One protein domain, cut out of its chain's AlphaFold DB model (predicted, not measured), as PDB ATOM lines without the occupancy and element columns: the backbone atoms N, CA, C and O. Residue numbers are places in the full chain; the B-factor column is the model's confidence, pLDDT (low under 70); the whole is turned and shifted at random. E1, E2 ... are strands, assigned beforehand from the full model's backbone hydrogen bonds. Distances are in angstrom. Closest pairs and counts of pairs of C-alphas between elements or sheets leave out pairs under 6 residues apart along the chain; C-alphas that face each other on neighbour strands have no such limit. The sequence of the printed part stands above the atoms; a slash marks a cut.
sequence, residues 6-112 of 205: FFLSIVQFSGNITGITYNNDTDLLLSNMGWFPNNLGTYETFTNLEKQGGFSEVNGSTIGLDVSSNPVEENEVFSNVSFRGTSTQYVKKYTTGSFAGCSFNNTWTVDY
ATOM      1  N   PHE A   6      22.022  41.233   8.982       76.50
ATOM      2  CA  PHE A   6      21.401  41.173  10.302       76.50
ATOM      3  C   PHE A   6      21.027  42.569  10.797       76.50
ATOM      4  O   PHE A   6      21.870  43.451  10.940       76.50
ATOM      5  N   PHE A   7      19.749  42.750  11.136       83.38
ATOM      6  CA  PHE A   7      19.253  43.953  11.796       83.38
ATOM      7  C   PHE A   7      18.577  43.595  13.118       83.38
ATOM      8  O   PHE A   7      17.619  42.818  13.143       83.38
ATOM      9  N   LEU A   8      19.049  44.189  14.216       83.38
ATOM     10  CA  LEU A   8      18.427  44.073  15.534       83.38
ATOM     11  C   LEU A   8      18.020  45.455  16.045       83.38
ATOM     12  O   LEU A   8      18.795  46.407  15.977       83.38
ATOM     13  N   SER A   9      16.806  45.560  16.593       89.00
ATOM     14  CA  SER A   9      16.273  46.810  17.134       89.00
ATOM     15  C   SER A   9      15.580  46.596  18.475       89.00
ATOM     16  O   SER A   9      14.757  45.692  18.602       89.00
ATOM     17  N   ILE A  10      15.903  47.439  19.462       86.12
ATOM     18  CA  ILE A  10      15.307  47.449  20.811       86.12
ATOM     19  C   ILE A  10      15.375  46.053  21.450       86.12
ATOM     20  O   ILE A  10      14.373  45.445  21.824       86.12
ATOM     21  N   VAL A  11      16.594  45.534  21.568       86.81
ATOM     22  CA  VAL A  11      16.851  44.229  22.184       86.81
ATOM     23  C   VAL A  11      17.461  44.440  23.560       86.81
ATOM     24  O   VAL A  11      18.390  45.229  23.716       86.81
ATOM     25  N   GLN A  12      16.951  43.729  24.565       85.12
ATOM     26  CA  GLN A  12      17.502  43.745  25.919       85.12
ATOM     27  C   GLN A  12      17.970  42.355  26.319       85.12
ATOM     28  O   GLN A  12      17.212  41.388  26.245       85.12
ATOM     29  N   PHE A  13      19.207  42.267  26.793       84.12
ATOM     30  CA  PHE A  13      19.779  41.018  27.267       84.12
ATOM     31  C   PHE A  13      19.750  40.962  28.789       84.12
ATOM     32  O   PHE A  13      20.277  41.832  29.484       84.12
ATOM     33  N   SER A  14      19.133  39.901  29.304       79.06
ATOM     34  CA  SER A  14      19.116  39.562  30.723       79.06
ATOM     35  C   SER A  14      19.426  38.076  30.888       79.06
ATOM     36  O   SER A  14      18.891  37.246  30.158       79.06
ATOM     37  N   GLY A  15      20.327  37.738  31.810       77.19
ATOM     38  CA  GLY A  15      20.796  36.372  32.044       77.19
ATOM     39  C   GLY A  15      21.807  35.857  31.015       77.19
ATOM     40  O   GLY A  15      22.255  34.721  31.137       77.19
ATOM     41  N   ASN A  16      22.197  36.668  30.024       79.56
ATOM     42  CA  ASN A  16      23.276  36.311  29.108       79.56
ATOM     43  C   ASN A  16      24.629  36.536  29.801       79.56
ATOM     44  O   ASN A  16      25.063  37.673  29.961       79.56
ATOM     45  N   ILE A  17      25.280  35.447  30.213       82.12
ATOM     46  CA  ILE A  17      26.555  35.483  30.948       82.12
ATOM     47  C   ILE A  17      27.798  35.407  30.052       82.12
ATOM     48  O   ILE A  17      28.906  35.605  30.547       82.12
ATOM     49  N   THR A  18      27.623  35.094  28.766       82.19
ATOM     50  CA  THR A  18      28.714  34.833  27.809       82.19
ATOM     51  C   THR A  18      28.885  35.923  26.755       82.19
ATOM     52  O   THR A  18      29.903  35.928  26.070       82.19
ATOM     53  N   GLY A  19      27.919  36.833  26.617       85.94
ATOM     54  CA  GLY A  19      27.925  37.864  25.581       85.94
ATOM     55  C   GLY A  19      27.386  37.386  24.241       85.94
ATOM     56  O   GLY A  19      26.757  36.329  24.145       85.94
ATOM     57  N   ILE A  20      27.595  38.209  23.216       87.19
ATOM     58  CA  ILE A  20      27.284  37.897  21.819       87.19
ATOM     59  C   ILE A  20      28.508  38.198  20.968       87.19
ATOM     60  O   ILE A  20      29.121  39.261  21.089       87.19
ATOM     61  N   THR A  21      28.830  37.259  20.089       85.50
ATOM     62  CA  THR A  21      29.850  37.436  19.064       85.50
ATOM     63  C   THR A  21      29.162  37.445  17.712       85.50
ATOM     64  O   THR A  21      28.512  36.463  17.353       85.50
ATOM     65  N   TYR A  22      29.322  38.542  16.982       80.94
ATOM     66  CA  TYR A  22      28.817  38.692  15.623       80.94
ATOM     67  C   TYR A  22      29.958  38.388  14.646       80.94
ATOM     68  O   TYR A  22      30.997  39.059  14.659       80.94
ATOM     69  N   ASN A  23      29.797  37.319  13.867       74.31
ATOM     70  CA  ASN A  23      30.822  36.762  12.986       74.31
ATOM     71  C   ASN A  23      30.230  36.509  11.603       74.31
ATOM     72  O   ASN A  23      29.183  35.877  11.511       74.31
ATOM     73  N   ASN A  24      30.987  36.852  10.558       63.62
ATOM     74  CA  ASN A  24      30.652  36.589   9.152       63.62
ATOM     75  C   ASN A  24      29.386  37.302   8.646       63.62
ATOM     76  O   ASN A  24      28.767  36.828   7.697       63.62
ATOM     77  N   ASP A  25      29.027  38.434   9.247       65.38
ATOM     78  CA  ASP A  25      27.910  39.251   8.785       65.38
ATOM     79  C   ASP A  25      28.443  40.276   7.773       65.38
ATOM     80  O   ASP A  25      29.350  41.055   8.090       65.38
ATOM     81  N   THR A  26      27.921  40.246   6.543       68.69
ATOM     82  CA  THR A  26      28.299  41.209   5.495       68.69
ATOM     83  C   THR A  26      27.775  42.600   5.844       68.69
ATOM     84  O   THR A  26      28.520  43.565   5.730       68.69
ATOM     85  N   ASP A  27      26.543  42.674   6.364       73.81
ATOM     86  CA  ASP A  27      25.917  43.900   6.864       73.81
ATOM     87  C   ASP A  27      25.270  43.658   8.244       73.81
ATOM     88  O   ASP A  27      24.265  42.945   8.357       73.81
ATOM     89  N   LEU A  28      25.815  44.268   9.302       79.50
ATOM     90  CA  LEU A  28      25.281  44.188  10.667       79.50
ATOM     91  C   LEU A  28      24.869  45.569  11.178       79.50
ATOM     92  O   LEU A  28      25.719  46.417  11.441       79.50
ATOM     93  N   LEU A  29      23.567  45.749  11.416       84.00
ATOM     94  CA  LEU A  29      23.008  46.967  11.996       84.00
ATOM     95  C   LEU A  29      22.375  46.687  13.364       84.00
ATOM     96  O   LEU A  29      21.374  45.974  13.489       84.00
ATOM     97  N   LEU A  30      22.931  47.304  14.405       86.00
ATOM     98  CA  LEU A  30      22.436  47.211  15.776       86.00
ATOM     99  C   LEU A  30      21.834  48.537  16.237       86.00
ATOM    100  O   LEU A  30      22.524  49.551  16.339       86.00
ATOM    101  N   SER A  31      20.554  48.521  16.599       88.38
ATOM    102  CA  SER A  31      19.830  49.698  17.068       88.38
ATOM    103  C   SER A  31      19.280  49.494  18.481       88.38
ATOM    104  O   SER A  31      18.481  48.594  18.732       88.38
ATOM    105  N   ASN A  32      19.655  50.365  19.420       86.75
ATOM    106  CA  ASN A  32      19.125  50.373  20.790       86.75
ATOM    107  C   ASN A  32      19.290  49.040  21.545       86.75
ATOM    108  O   ASN A  32      18.334  48.499  22.105       86.75
ATOM    109  N   MET A  33      20.520  48.532  21.593       89.06
ATOM    110  CA  MET A  33      20.855  47.331  22.367       89.06
ATOM    111  C   MET A  33      21.019  47.680  23.855       89.06
ATOM    112  O   MET A  33      21.746  48.613  24.201       89.06
ATOM    113  N   GLY A  34      20.349  46.945  24.741       88.06
ATOM    114  CA  GLY A  34      20.384  47.144  26.190       88.06
ATOM    115  C   GLY A  34      21.047  45.983  26.923       88.06
ATOM    116  O   GLY A  34      20.574  44.849  26.846       88.06
ATOM    117  N   TRP A  35      22.095  46.279  27.688       88.38
ATOM    118  CA  TRP A  35      22.799  45.303  28.513       88.38
ATOM    119  C   TRP A  35      22.776  45.660  30.000       88.38
ATOM    120  O   TRP A  35      23.204  46.743  30.411       88.38
ATOM    121  N   PHE A  36      22.323  44.703  30.808       85.75
ATOM    122  CA  PHE A  36      22.322  44.760  32.270       85.75
ATOM    123  C   PHE A  36      23.593  44.110  32.860       85.75
ATOM    124  O   PHE A  36      24.242  43.323  32.173       85.75
ATOM    125  N   PRO A  37      23.956  44.396  34.129       80.19
ATOM    126  CA  PRO A  37      25.265  44.049  34.705       80.19
ATOM    127  C   PRO A  37      25.458  42.567  35.079       80.19
ATOM    128  O   PRO A  37      26.187  42.241  36.014       80.19
ATOM    129  N   ASN A  38      24.772  41.652  34.403       79.56
ATOM    130  CA  ASN A  38      24.788  40.218  34.695       79.56
ATOM    131  C   ASN A  38      25.741  39.415  33.803       79.56
ATOM    132  O   ASN A  38      25.958  38.234  34.071       79.56
ATOM    133  N   ASN A  39      26.330  40.036  32.782       77.06
ATOM    134  CA  ASN A  39      27.371  39.409  31.980       77.06
ATOM    135  C   ASN A  39      28.735  39.538  32.682       77.06
ATOM    136  O   ASN A  39      29.083  40.611  33.179       77.06
ATOM    137  N   LEU A  40      29.479  38.427  32.744       78.50
ATOM    138  CA  LEU A  40      30.763  38.296  33.445       78.50
ATOM    139  C   LEU A  40      31.985  38.393  32.513       78.50
ATOM    140  O   LEU A  40      33.117  38.345  32.993       78.50
ATOM    141  N   GLY A  41      31.774  38.523  31.203       82.69
ATOM    142  CA  GLY A  41      32.817  38.586  30.183       82.69
ATOM    143  C   GLY A  41      32.713  39.830  29.302       82.69
ATOM    144  O   GLY A  41      32.545  40.952  29.789       82.69
ATOM    145  N   THR A  42      32.847  39.623  27.994       83.44
ATOM    146  CA  THR A  42      32.625  40.658  26.983       83.44
ATOM    147  C   THR A  42      31.157  40.660  26.581       83.44
ATOM    148  O   THR A  42      30.575  39.601  26.360       83.44
ATOM    149  N   TYR A  43      30.540  41.834  26.502       85.56
ATOM    150  CA  TYR A  43      29.114  41.945  26.215       85.56
ATOM    151  C   TYR A  43      28.878  41.745  24.723       85.56
ATOM    152  O   TYR A  43      28.088  40.887  24.333       85.56
ATOM    153  N   GLU A  44      29.639  42.457  23.898       85.56
ATOM    154  CA  GLU A  44      29.590  42.319  22.451       85.56
ATOM    155  C   GLU A  44      31.004  42.285  21.850       85.56
ATOM    156  O   GLU A  44      31.871  43.088  22.209       85.56
ATOM    157  N   THR A  45      31.232  41.342  20.934       83.94
ATOM    158  CA  THR A  45      32.470  41.208  20.145       83.94
ATOM    159  C   THR A  45      32.121  41.251  18.663       83.94
ATOM    160  O   THR A  45      31.171  40.582  18.247       83.94
ATOM    161  N   PHE A  46      32.888  42.008  17.876       76.69
ATOM    162  CA  PHE A  46      32.551  42.288  16.477       76.69
ATOM    163  C   PHE A  46      33.673  41.980  15.497       76.69
ATOM    164  O   PHE A  46      34.862  42.065  15.824       76.69
ATOM    165  N   THR A  47      33.242  41.674  14.273       68.50
ATOM    166  CA  THR A  47      34.097  41.551  13.090       68.50
ATOM    167  C   THR A  47      33.785  42.589  12.010       68.50
ATOM    168  O   THR A  47      34.759  43.006  11.406       68.50
ATOM    169  N   ASN A  48      32.524  43.040  11.861       67.56
ATOM    170  CA  ASN A  48      32.057  44.223  11.099       67.56
ATOM    171  C   ASN A  48      30.847  44.863  11.835       67.56
ATOM    172  O   ASN A  48      30.115  44.102  12.483       67.56
ATOM    173  N   LEU A  49      30.623  46.195  11.829       70.50
ATOM    174  CA  LEU A  49      29.533  46.793  12.648       70.50
ATOM    175  C   LEU A  49      29.106  48.247  12.346       70.50
ATOM    176  O   LEU A  49      29.853  49.172  12.660       70.50
ATOM    177  N   GLU A  50      27.791  48.444  12.153       73.19
ATOM    178  CA  GLU A  50      27.090  49.706  12.444       73.19
ATOM    179  C   GLU A  50      26.258  49.604  13.741       73.19
ATOM    180  O   GLU A  50      25.332  48.792  13.854       73.19
ATOM    181  N   LYS A  51      26.536  50.457  14.742       79.56
ATOM    182  CA  LYS A  51      25.749  50.514  15.991       79.56
ATOM    183  C   LYS A  51      25.276  51.919  16.327       79.56
ATOM    184  O   LYS A  51      26.059  52.858  16.484       79.56
ATOM    185  N   GLN A  52      23.975  52.032  16.569       83.44
ATOM    186  CA  GLN A  52      23.342  53.273  16.983       83.44
ATOM    187  C   GLN A  52      22.465  53.075  18.218       83.44
ATOM    188  O   GLN A  52      21.514  52.294  18.225       83.44
ATOM    189  N   GLY A  53      22.734  53.857  19.257       81.56
ATOM    190  CA  GLY A  53      21.895  53.884  20.445       81.56
ATOM    191  C   GLY A  53      22.068  52.676  21.367       81.56
ATOM    192  O   GLY A  53      22.721  51.676  21.056       81.56
ATOM    193  N   GLY A  54      21.430  52.767  22.530       84.25
ATOM    194  CA  GLY A  54      21.437  51.715  23.544       84.25
ATOM    195  C   GLY A  54      22.339  52.021  24.734       84.25
ATOM    196  O   GLY A  54      22.987  53.066  24.816       84.25
ATOM    197  N   PHE A  55      22.346  51.107  25.699       86.12
ATOM    198  CA  PHE A  55      23.144  51.249  26.909       86.12
ATOM    199  C   PHE A  55      23.781  49.925  27.311       86.12
ATOM    200  O   PHE A  55      23.185  48.863  27.137       86.12
ATOM    201  N   SER A  56      24.951  50.013  27.936       87.00
ATOM    202  CA  SER A  56      25.600  48.877  28.579       87.00
ATOM    203  C   SER A  56      26.044  49.252  29.985       87.00
ATOM    204  O   SER A  56      26.808  50.200  30.182       87.00
ATOM    205  N   GLU A  57      25.554  48.512  30.977       88.25
ATOM    206  CA  GLU A  57      26.026  48.604  32.355       88.25
ATOM    207  C   GLU A  57      27.133  47.578  32.602       88.25
ATOM    208  O   GLU A  57      26.863  46.397  32.777       88.25
ATOM    209  N   VAL A  58      28.380  48.043  32.586       86.81
ATOM    210  CA  VAL A  58      29.598  47.228  32.575       86.81
ATOM    211  C   VAL A  58      30.344  47.431  33.895       86.81
ATOM    212  O   VAL A  58      30.689  48.559  34.258       86.81
ATOM    213  N   ASN A  59      30.616  46.349  34.627       87.19
ATOM    214  CA  ASN A  59      31.157  46.396  35.992       87.19
ATOM    215  C   ASN A  59      32.450  45.580  36.153       87.19
ATOM    216  O   ASN A  59      32.658  44.569  35.484       87.19
ATOM    217  N   GLY A  60      33.317  45.993  37.079       87.06
ATOM    218  CA  GLY A  60      34.541  45.253  37.412       87.06
ATOM    219  C   GLY A  60      35.520  45.128  36.237       87.06
ATOM    220  O   GLY A  60      35.942  46.129  35.672       87.06
ATOM    221  N   SER A  61      35.903  43.901  35.881       85.44
ATOM    222  CA  SER A  61      36.816  43.615  34.761       85.44
ATOM    223  C   SER A  61      36.101  43.294  33.445       85.44
ATOM    224  O   SER A  61      36.746  42.850  32.498       85.44
ATOM    225  N   THR A  62      34.776  43.442  33.394       87.69
ATOM    226  CA  THR A  62      33.986  43.118  32.197       87.69
ATOM    227  C   THR A  62      34.177  44.162  31.106       87.69
ATOM    228  O   THR A  62      34.484  45.326  31.388       87.69
ATOM    229  N   ILE A  63      33.999  43.734  29.857       88.38
ATOM    230  CA  ILE A  63      34.218  44.557  28.668       88.38
ATOM    231  C   ILE A  63      32.871  44.775  27.990       88.38
ATOM    232  O   ILE A  63      32.158  43.820  27.694       88.38
ATOM    233  N   GLY A  64      32.508  46.028  27.729       86.38
ATOM    234  CA  GLY A  64      31.264  46.335  27.021       86.38
ATOM    235  C   GLY A  64      31.361  46.012  25.531       86.38
ATOM    236  O   GLY A  64      30.461  45.405  24.961       86.38
ATOM    237  N   LEU A  65      32.474  46.399  24.918       88.06
ATOM    238  CA  LEU A  65      32.728  46.249  23.490       88.06
ATOM    239  C   LEU A  65      34.173  45.801  23.255       88.06
ATOM    240  O   LEU A  65      35.093  46.480  23.713       88.06
ATOM    241  N   ASP A  66      34.385  44.703  22.529       88.56
ATOM    242  CA  ASP A  66      35.721  44.268  22.097       88.56
ATOM    243  C   ASP A  66      35.906  44.436  20.584       88.56
ATOM    244  O   ASP A  66      35.233  43.785  19.784       88.56
ATOM    245  N   VAL A  67      36.847  45.313  20.222       86.06
ATOM    246  CA  VAL A  67      37.295  45.586  18.845       86.06
ATOM    247  C   VAL A  67      38.801  45.337  18.670       86.06
ATOM    248  O   VAL A  67      39.423  45.786  17.709       86.06
ATOM    249  N   SER A  68      39.432  44.619  19.603       89.12
ATOM    250  CA  SER A  68      40.886  44.388  19.600       89.12
ATOM    251  C   SER A  68      41.400  43.482  18.479       89.12
ATOM    252  O   SER A  68      42.610  43.446  18.233       89.12
ATOM    253  N   SER A  69      40.491  42.806  17.770       86.75
ATOM    254  CA  SER A  69      40.754  42.061  16.534       86.75
ATOM    255  C   SER A  69      41.116  42.957  15.342       86.75
ATOM    256  O   SER A  69      41.580  42.430  14.337       86.75
ATOM    257  N   ASN A  70      40.977  44.285  15.466       84.25
ATOM    258  CA  ASN A  70      41.120  45.265  14.383       84.25
ATOM    259  C   ASN A  70      40.184  44.966  13.193       84.25
ATOM    260  O   ASN A  70      40.681  44.663  12.104       84.25
ATOM    261  N   PRO A  71      38.855  45.023  13.395       80.06
ATOM    262  CA  PRO A  71      37.900  44.815  12.310       80.06
ATOM    263  C   PRO A  71      38.173  45.774  11.131       80.06
ATOM    264  O   PRO A  71      38.647  46.903  11.323       80.06
ATOM    265  N   VAL A  72      38.022  45.275   9.899       74.69
ATOM    266  CA  VAL A  72      38.451  45.976   8.676       74.69
ATOM    267  C   VAL A  72      37.236  46.612   8.039       74.69
ATOM    268  O   VAL A  72      36.568  46.013   7.207       74.69
ATOM    269  N   GLU A  73      37.006  47.864   8.406       70.94
ATOM    270  CA  GLU A  73      35.783  48.547   8.014       70.94
ATOM    271  C   GLU A  73      36.009  49.667   7.012       70.94
ATOM    272  O   GLU A  73      37.019  50.383   7.069       70.94
ATOM    273  N   GLU A  74      35.010  49.904   6.162       68.25
ATOM    274  CA  GLU A  74      35.002  51.086   5.318       68.25
ATOM    275  C   GLU A  74      34.433  52.298   6.065       68.25
ATOM    276  O   GLU A  74      35.189  53.247   6.253       68.25
ATOM    277  N   ASN A  75      33.184  52.331   6.536       65.25
ATOM    278  CA  ASN A  75      32.578  53.582   7.023       65.25
ATOM    279  C   ASN A  75      31.607  53.380   8.205       65.25
ATOM    280  O   ASN A  75      30.438  53.747   8.111       65.25
ATOM    281  N   GLU A  76      32.096  52.907   9.347       72.44
ATOM    282  CA  GLU A  76      31.197  52.595  10.461       72.44
ATOM    283  C   GLU A  76      30.834  53.785  11.346       72.44
ATOM    284  O   GLU A  76      31.608  54.730  11.584       72.44
ATOM    285  N   VAL A  77      29.636  53.681  11.914       74.94
ATOM    286  CA  VAL A  77      29.108  54.609  12.906       74.94
ATOM    287  C   VAL A  77      28.911  53.875  14.227       74.94
ATOM    288  O   VAL A  77      28.188  52.885  14.312       74.94
ATOM    289  N   PHE A  78      29.509  54.425  15.283       80.00
ATOM    290  CA  PHE A  78      29.239  54.048  16.664       80.00
ATOM    291  C   PHE A  78      28.755  55.285  17.414       80.00
ATOM    292  O   PHE A  78      29.553  56.088  17.896       80.00
ATOM    293  N   SER A  79      27.439  55.483  17.470       81.56
ATOM    294  CA  SER A  79      26.865  56.735  17.976       81.56
ATOM    295  C   SER A  79      25.790  56.515  19.026       81.56
ATOM    296  O   SER A  79      25.028  55.548  18.976       81.56
ATOM    297  N   ASN A  80      25.703  57.451  19.973       77.06
ATOM    298  CA  ASN A  80      24.636  57.527  20.970       77.06
ATOM    299  C   ASN A  80      24.529  56.278  21.875       77.06
ATOM    300  O   ASN A  80      23.471  55.992  22.435       77.06
ATOM    301  N   VAL A  81      25.619  55.519  22.013       80.69
ATOM    302  CA  VAL A  81      25.706  54.358  22.909       80.69
ATOM    303  C   VAL A  81      26.184  54.836  24.274       80.69
ATOM    304  O   VAL A  81      27.183  55.534  24.370       80.69
ATOM    305  N   SER A  82      25.503  54.463  25.355       84.19
ATOM    306  CA  SER A  82      25.901  54.874  26.706       84.19
ATOM    307  C   SER A  82      26.520  53.723  27.488       84.19
ATOM    308  O   SER A  82      25.844  52.746  27.808       84.19
ATOM    309  N   PHE A  83      27.767  53.885  27.922       84.94
ATOM    310  CA  PHE A  83      28.374  53.000  28.913       84.94
ATOM    311  C   PHE A  83      28.214  53.566  30.329       84.94
ATOM    312  O   PHE A  83      28.474  54.744  30.581       84.94
ATOM    313  N   ARG A  84      27.804  52.724  31.276       85.44
ATOM    314  CA  ARG A  84      27.743  53.050  32.710       85.44
ATOM    315  C   ARG A  84      28.264  51.882  33.544       85.44
ATOM    316  O   ARG A  84      28.440  50.795  33.012       85.44
ATOM    317  N   GLY A  85      28.478  52.094  34.838       85.56
ATOM    318  CA  GLY A  85      28.974  51.065  35.758       85.56
ATOM    319  C   GLY A  85      30.363  51.376  36.314       85.56
ATOM    320  O   GLY A  85      30.784  52.537  36.342       85.56
ATOM    321  N   THR A  86      31.037  50.344  36.818       87.69
ATOM    322  CA  THR A  86      32.337  50.428  37.511       87.69
ATOM    323  C   THR A  86      33.505  49.869  36.705       87.69
ATOM    324  O   THR A  86      34.623  49.840  37.216       87.69
ATOM    325  N   SER A  87      33.272  49.414  35.469       85.88
ATOM    326  CA  SER A  87      34.344  48.863  34.642       85.88
ATOM    327  C   SER A  87      35.426  49.897  34.331       85.88
ATOM    328  O   SER A  87      35.152  51.080  34.118       85.88
ATOM    329  N   THR A  88      36.672  49.428  34.294       82.44
ATOM    330  CA  THR A  88      37.839  50.200  33.846       82.44
ATOM    331  C   THR A  88      38.089  50.061  32.342       82.44
ATOM    332  O   THR A  88      38.944  50.760  31.802       82.44
ATOM    333  N   GLN A  89      37.353  49.180  31.657       83.69
ATOM    334  CA  GLN A  89      37.554  48.844  30.248       83.69
ATOM    335  C   GLN A  89      36.210  48.693  29.522       83.69
ATOM    336  O   GLN A  89      35.809  47.606  29.123       83.69
ATOM    337  N   TYR A  90      35.501  49.809  29.325       87.12
ATOM    338  CA  TYR A  90      34.235  49.820  28.578       87.12
ATOM    339  C   TYR A  90      34.402  49.381  27.122       87.12
ATOM    340  O   TYR A  90      33.574  48.631  26.609       87.12
ATOM    341  N   VAL A  91      35.492  49.818  26.488       87.94
ATOM    342  CA  VAL A  91      35.874  49.423  25.134       87.94
ATOM    343  C   VAL A  91      37.289  48.866  25.173       87.94
ATOM    344  O   VAL A  91      38.227  49.548  25.596       87.94
ATOM    345  N   LYS A  92      37.455  47.627  24.721       89.75
ATOM    346  CA  LYS A  92      38.763  47.038  24.469       89.75
ATOM    347  C   LYS A  92      39.184  47.404  23.046       89.75
ATOM    348  O   LYS A  92      38.649  46.892  22.067       89.75
ATOM    349  N   LYS A  93      40.090  48.380  22.981       88.19
ATOM    350  CA  LYS A  93      40.495  49.102  21.769       88.19
ATOM    351  C   LYS A  93      41.199  48.244  20.719       88.19
ATOM    352  O   LYS A  93      41.778  47.206  21.043       88.19
ATOM    353  N   TYR A  94      41.233  48.775  19.497       88.19
ATOM    354  CA  TYR A  94      42.120  48.333  18.420       88.19
ATOM    355  C   TYR A  94      43.565  48.210  18.927       88.19
ATOM    356  O   TYR A  94      44.058  49.038  19.701       88.19
ATOM    357  N   THR A  95      44.255  47.163  18.486       89.69
ATOM    358  CA  THR A  95      45.669  46.924  18.804       89.69
ATOM    359  C   THR A  95      46.608  47.631  17.827       89.69
ATOM    360  O   THR A  95      47.758  47.893  18.176       89.69
ATOM    361  N   THR A  96      46.127  47.984  16.631       86.62
ATOM    362  CA  THR A  96      46.878  48.740  15.616       86.62
ATOM    363  C   THR A  96      45.979  49.748  14.892       86.62
ATOM    364  O   THR A  96      44.762  49.599  14.866       86.62
ATOM    365  N   GLY A  97      46.560  50.809  14.322       82.56
ATOM    366  CA  GLY A  97      45.825  51.794  13.509       82.56
ATOM    367  C   GLY A  97      44.977  52.819  14.280       82.56
ATOM    368  O   GLY A  97      44.480  53.760  13.667       82.56
ATOM    369  N   SER A  98      44.839  52.690  15.604       83.19
ATOM    370  CA  SER A  98      44.179  53.688  16.457       83.19
ATOM    371  C   SER A  98      45.080  54.880  16.779       83.19
ATOM    372  O   SER A  98      46.293  54.725  16.950       83.19
ATOM    373  N   PHE A  99      44.481  56.053  16.977       78.88
ATOM    374  CA  PHE A  99      45.190  57.240  17.464       78.88
ATOM    375  C   PHE A  99      45.379  57.215  18.988       78.88
ATOM    376  O   PHE A  99      44.717  56.470  19.712       78.88
ATOM    377  N   ALA A 100      46.297  58.037  19.504       76.31
ATOM    378  CA  ALA A 100      46.498  58.164  20.944       76.31
ATOM    379  C   ALA A 100      45.198  58.613  21.639       76.31
ATOM    380  O   ALA A 100      44.525  59.533  21.181       76.31
ATOM    381  N   GLY A 101      44.828  57.937  22.731       75.81
ATOM    382  CA  GLY A 101      43.578  58.200  23.459       75.81
ATOM    383  C   GLY A 101      42.300  57.713  22.762       75.81
ATOM    384  O   GLY A 101      41.230  57.806  23.355       75.81
ATOM    385  N   CYS A 102      42.411  57.160  21.552       79.19
ATOM    386  CA  CYS A 102      41.293  56.658  20.763       79.19
ATOM    387  C   CYS A 102      41.181  55.133  20.871       79.19
ATOM    388  O   CYS A 102      42.185  54.426  21.016       79.19
ATOM    389  N   SER A 103      39.949  54.628  20.800       84.88
ATOM    390  CA  SER A 103      39.675  53.186  20.828       84.88
ATOM    391  C   SER A 103      39.576  52.565  19.432       84.88
ATOM    392  O   SER A 103      39.718  51.348  19.313       84.88
ATOM    393  N   PHE A 104      39.362  53.390  18.402       85.62
ATOM    394  CA  PHE A 104      39.117  52.995  17.016       85.62
ATOM    395  C   PHE A 104      40.150  53.640  16.073       85.62
ATOM    396  O   PHE A 104      40.964  54.472  16.488       85.62
ATOM    397  N   ASN A 105      40.162  53.214  14.808       84.06
ATOM    398  CA  ASN A 105      40.979  53.811  13.746       84.06
ATOM    399  C   ASN A 105      40.215  54.961  13.039       84.06
ATOM    400  O   ASN A 105      39.127  55.360  13.455       84.06
ATOM    401  N   ASN A 106      40.765  55.496  11.941       77.88
ATOM    402  CA  ASN A 106      40.154  56.618  11.221       77.88
ATOM    403  C   ASN A 106      38.894  56.285  10.399       77.88
ATOM    404  O   ASN A 106      38.287  57.214   9.863       77.88
ATOM    405  N   THR A 107      38.490  55.018  10.284       81.75
ATOM    406  CA  THR A 107      37.300  54.620   9.512       81.75
ATOM    407  C   THR A 107      36.006  54.783  10.305       81.75
ATOM    408  O   THR A 107      34.938  54.899   9.710       81.75
ATOM    409  N   TRP A 108      36.111  54.914  11.631       77.44
ATOM    410  CA  TRP A 108      34.976  55.068  12.532       77.44
ATOM    411  C   TRP A 108      34.616  56.528  12.785       77.44
ATOM    412  O   TRP A 108      35.490  57.392  12.936       77.44
ATOM    413  N   THR A 109      33.312  56.778  12.904       78.12
ATOM    414  CA  THR A 109      32.763  57.974  13.554       78.12
ATOM    415  C   THR A 109      32.163  57.569  14.891       78.12
ATOM    416  O   THR A 109      31.167  56.846  14.935       78.12
ATOM    417  N   VAL A 110      32.782  58.029  15.976       78.19
ATOM    418  CA  VAL A 110      32.476  57.562  17.329       78.19
ATOM    419  C   VAL A 110      31.999  58.715  18.200       78.19
ATOM    420  O   VAL A 110      32.724  59.691  18.399       78.19
ATOM    421  N   ASP A 111      30.801  58.566  18.760       72.81
ATOM    422  CA  ASP A 111      30.223  59.502  19.724       72.81
ATOM    423  C   ASP A 111      29.564  58.732  20.875       72.81
ATOM    424  O   ASP A 111      28.472  58.167  20.731       72.81
ATOM    425  N   TYR A 112      30.253  58.669  22.017       70.56
ATOM    426  CA  TYR A 112      29.683  58.164  23.261       70.56
ATOM    427  C   TYR A 112      30.218  58.897  24.500       70.56
ATOM    428  O   TYR A 112      31.346  59.397  24.504       70.56
TER     429      TYR A 112
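This is residues 6 to 112 of the 205 residues of an uncharacterized protein of Lacinutrix sp. Bg11-31 (UniProt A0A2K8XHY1). The chain is wound in stacked turns, a short solenoid: E1, E3, E5 and then E7 with E8 lie side by side in one wall bent along its length, and E2, E4 and E6 make a smaller wall face to face with it, a sandwich of two sheets. Each of the first three turns lays one strand in the large wall and one in the small wall, E9 adds a last rung beside E7, and residues 85 to 108 make a long loop without a named element. The printed part has 107 residues, with no named helix and nine named strands, E1 to E9 in order; the class is all strand, though under half of the residues, 46, are in named elements. Neighbour strands in both sheets are parallel, and the small sheet has the order E2, E4, E6. The whole is compact and rounded, with a radius of gyration of the C-alphas of 12.8 A and spans of 33 by 30 by 23 A.

The largest sheet is branched and twisted. Its strand E5, residues 50 to 57, has E3, residues 27 to 35, on one side; N 52 and O 30 are 2.9 A apart, within hydrogen-bond range. On the other side of E5 are E7, residues 77 to 79, with N 51 and O 77 3.0 A apart, and E8, residues 82 to 84, with N 84 and O 56 2.9 A apart. E7 runs on into E8 at 55 degrees. E1, residues 6 to 13, is an edge strand parallel to E3, with N 31 and O 8 2.8 A apart. E9, residues 109 to 111, is parallel to E7, with N 111 and O 78 2.9 A apart. In the other sheet E4, residues 42 to 46, is the inner strand between E2, residues 20 to 22, and E6, residues 63 to 66; N 45 and O 20 are 3.0 A apart, N 43 and O 63 2.8 A. Residues 65 to 66 of E6 pair with residues 91 to 92, parallel. The parts of the two sheets that face each other are 9.6 A centre to centre, their best planes 9 degrees apart.

E1 begins at C-alpha 6, (21.401, 41.173, 10.302), is 17.0 A long and bends by 86 degrees at residue 10. E3, 21.9 A, bends by 72 degrees at residue 32, and E5, 20.0 A, by 75 degrees at residue 53. E4 is 10.6 A long. E9 ends at C-alpha 111, (30.223, 59.502, 19.724).

The C-alphas farthest apart, those of Gly 15 and Ala 100, are 35.5 A apart. The printed part has no cut, and the link from E8 to E9 is long, with 24 residues. The mean pLDDT of the printed part is 81.7; residues 24 to 26, 47 to 48 and 74 to 75 are under 70.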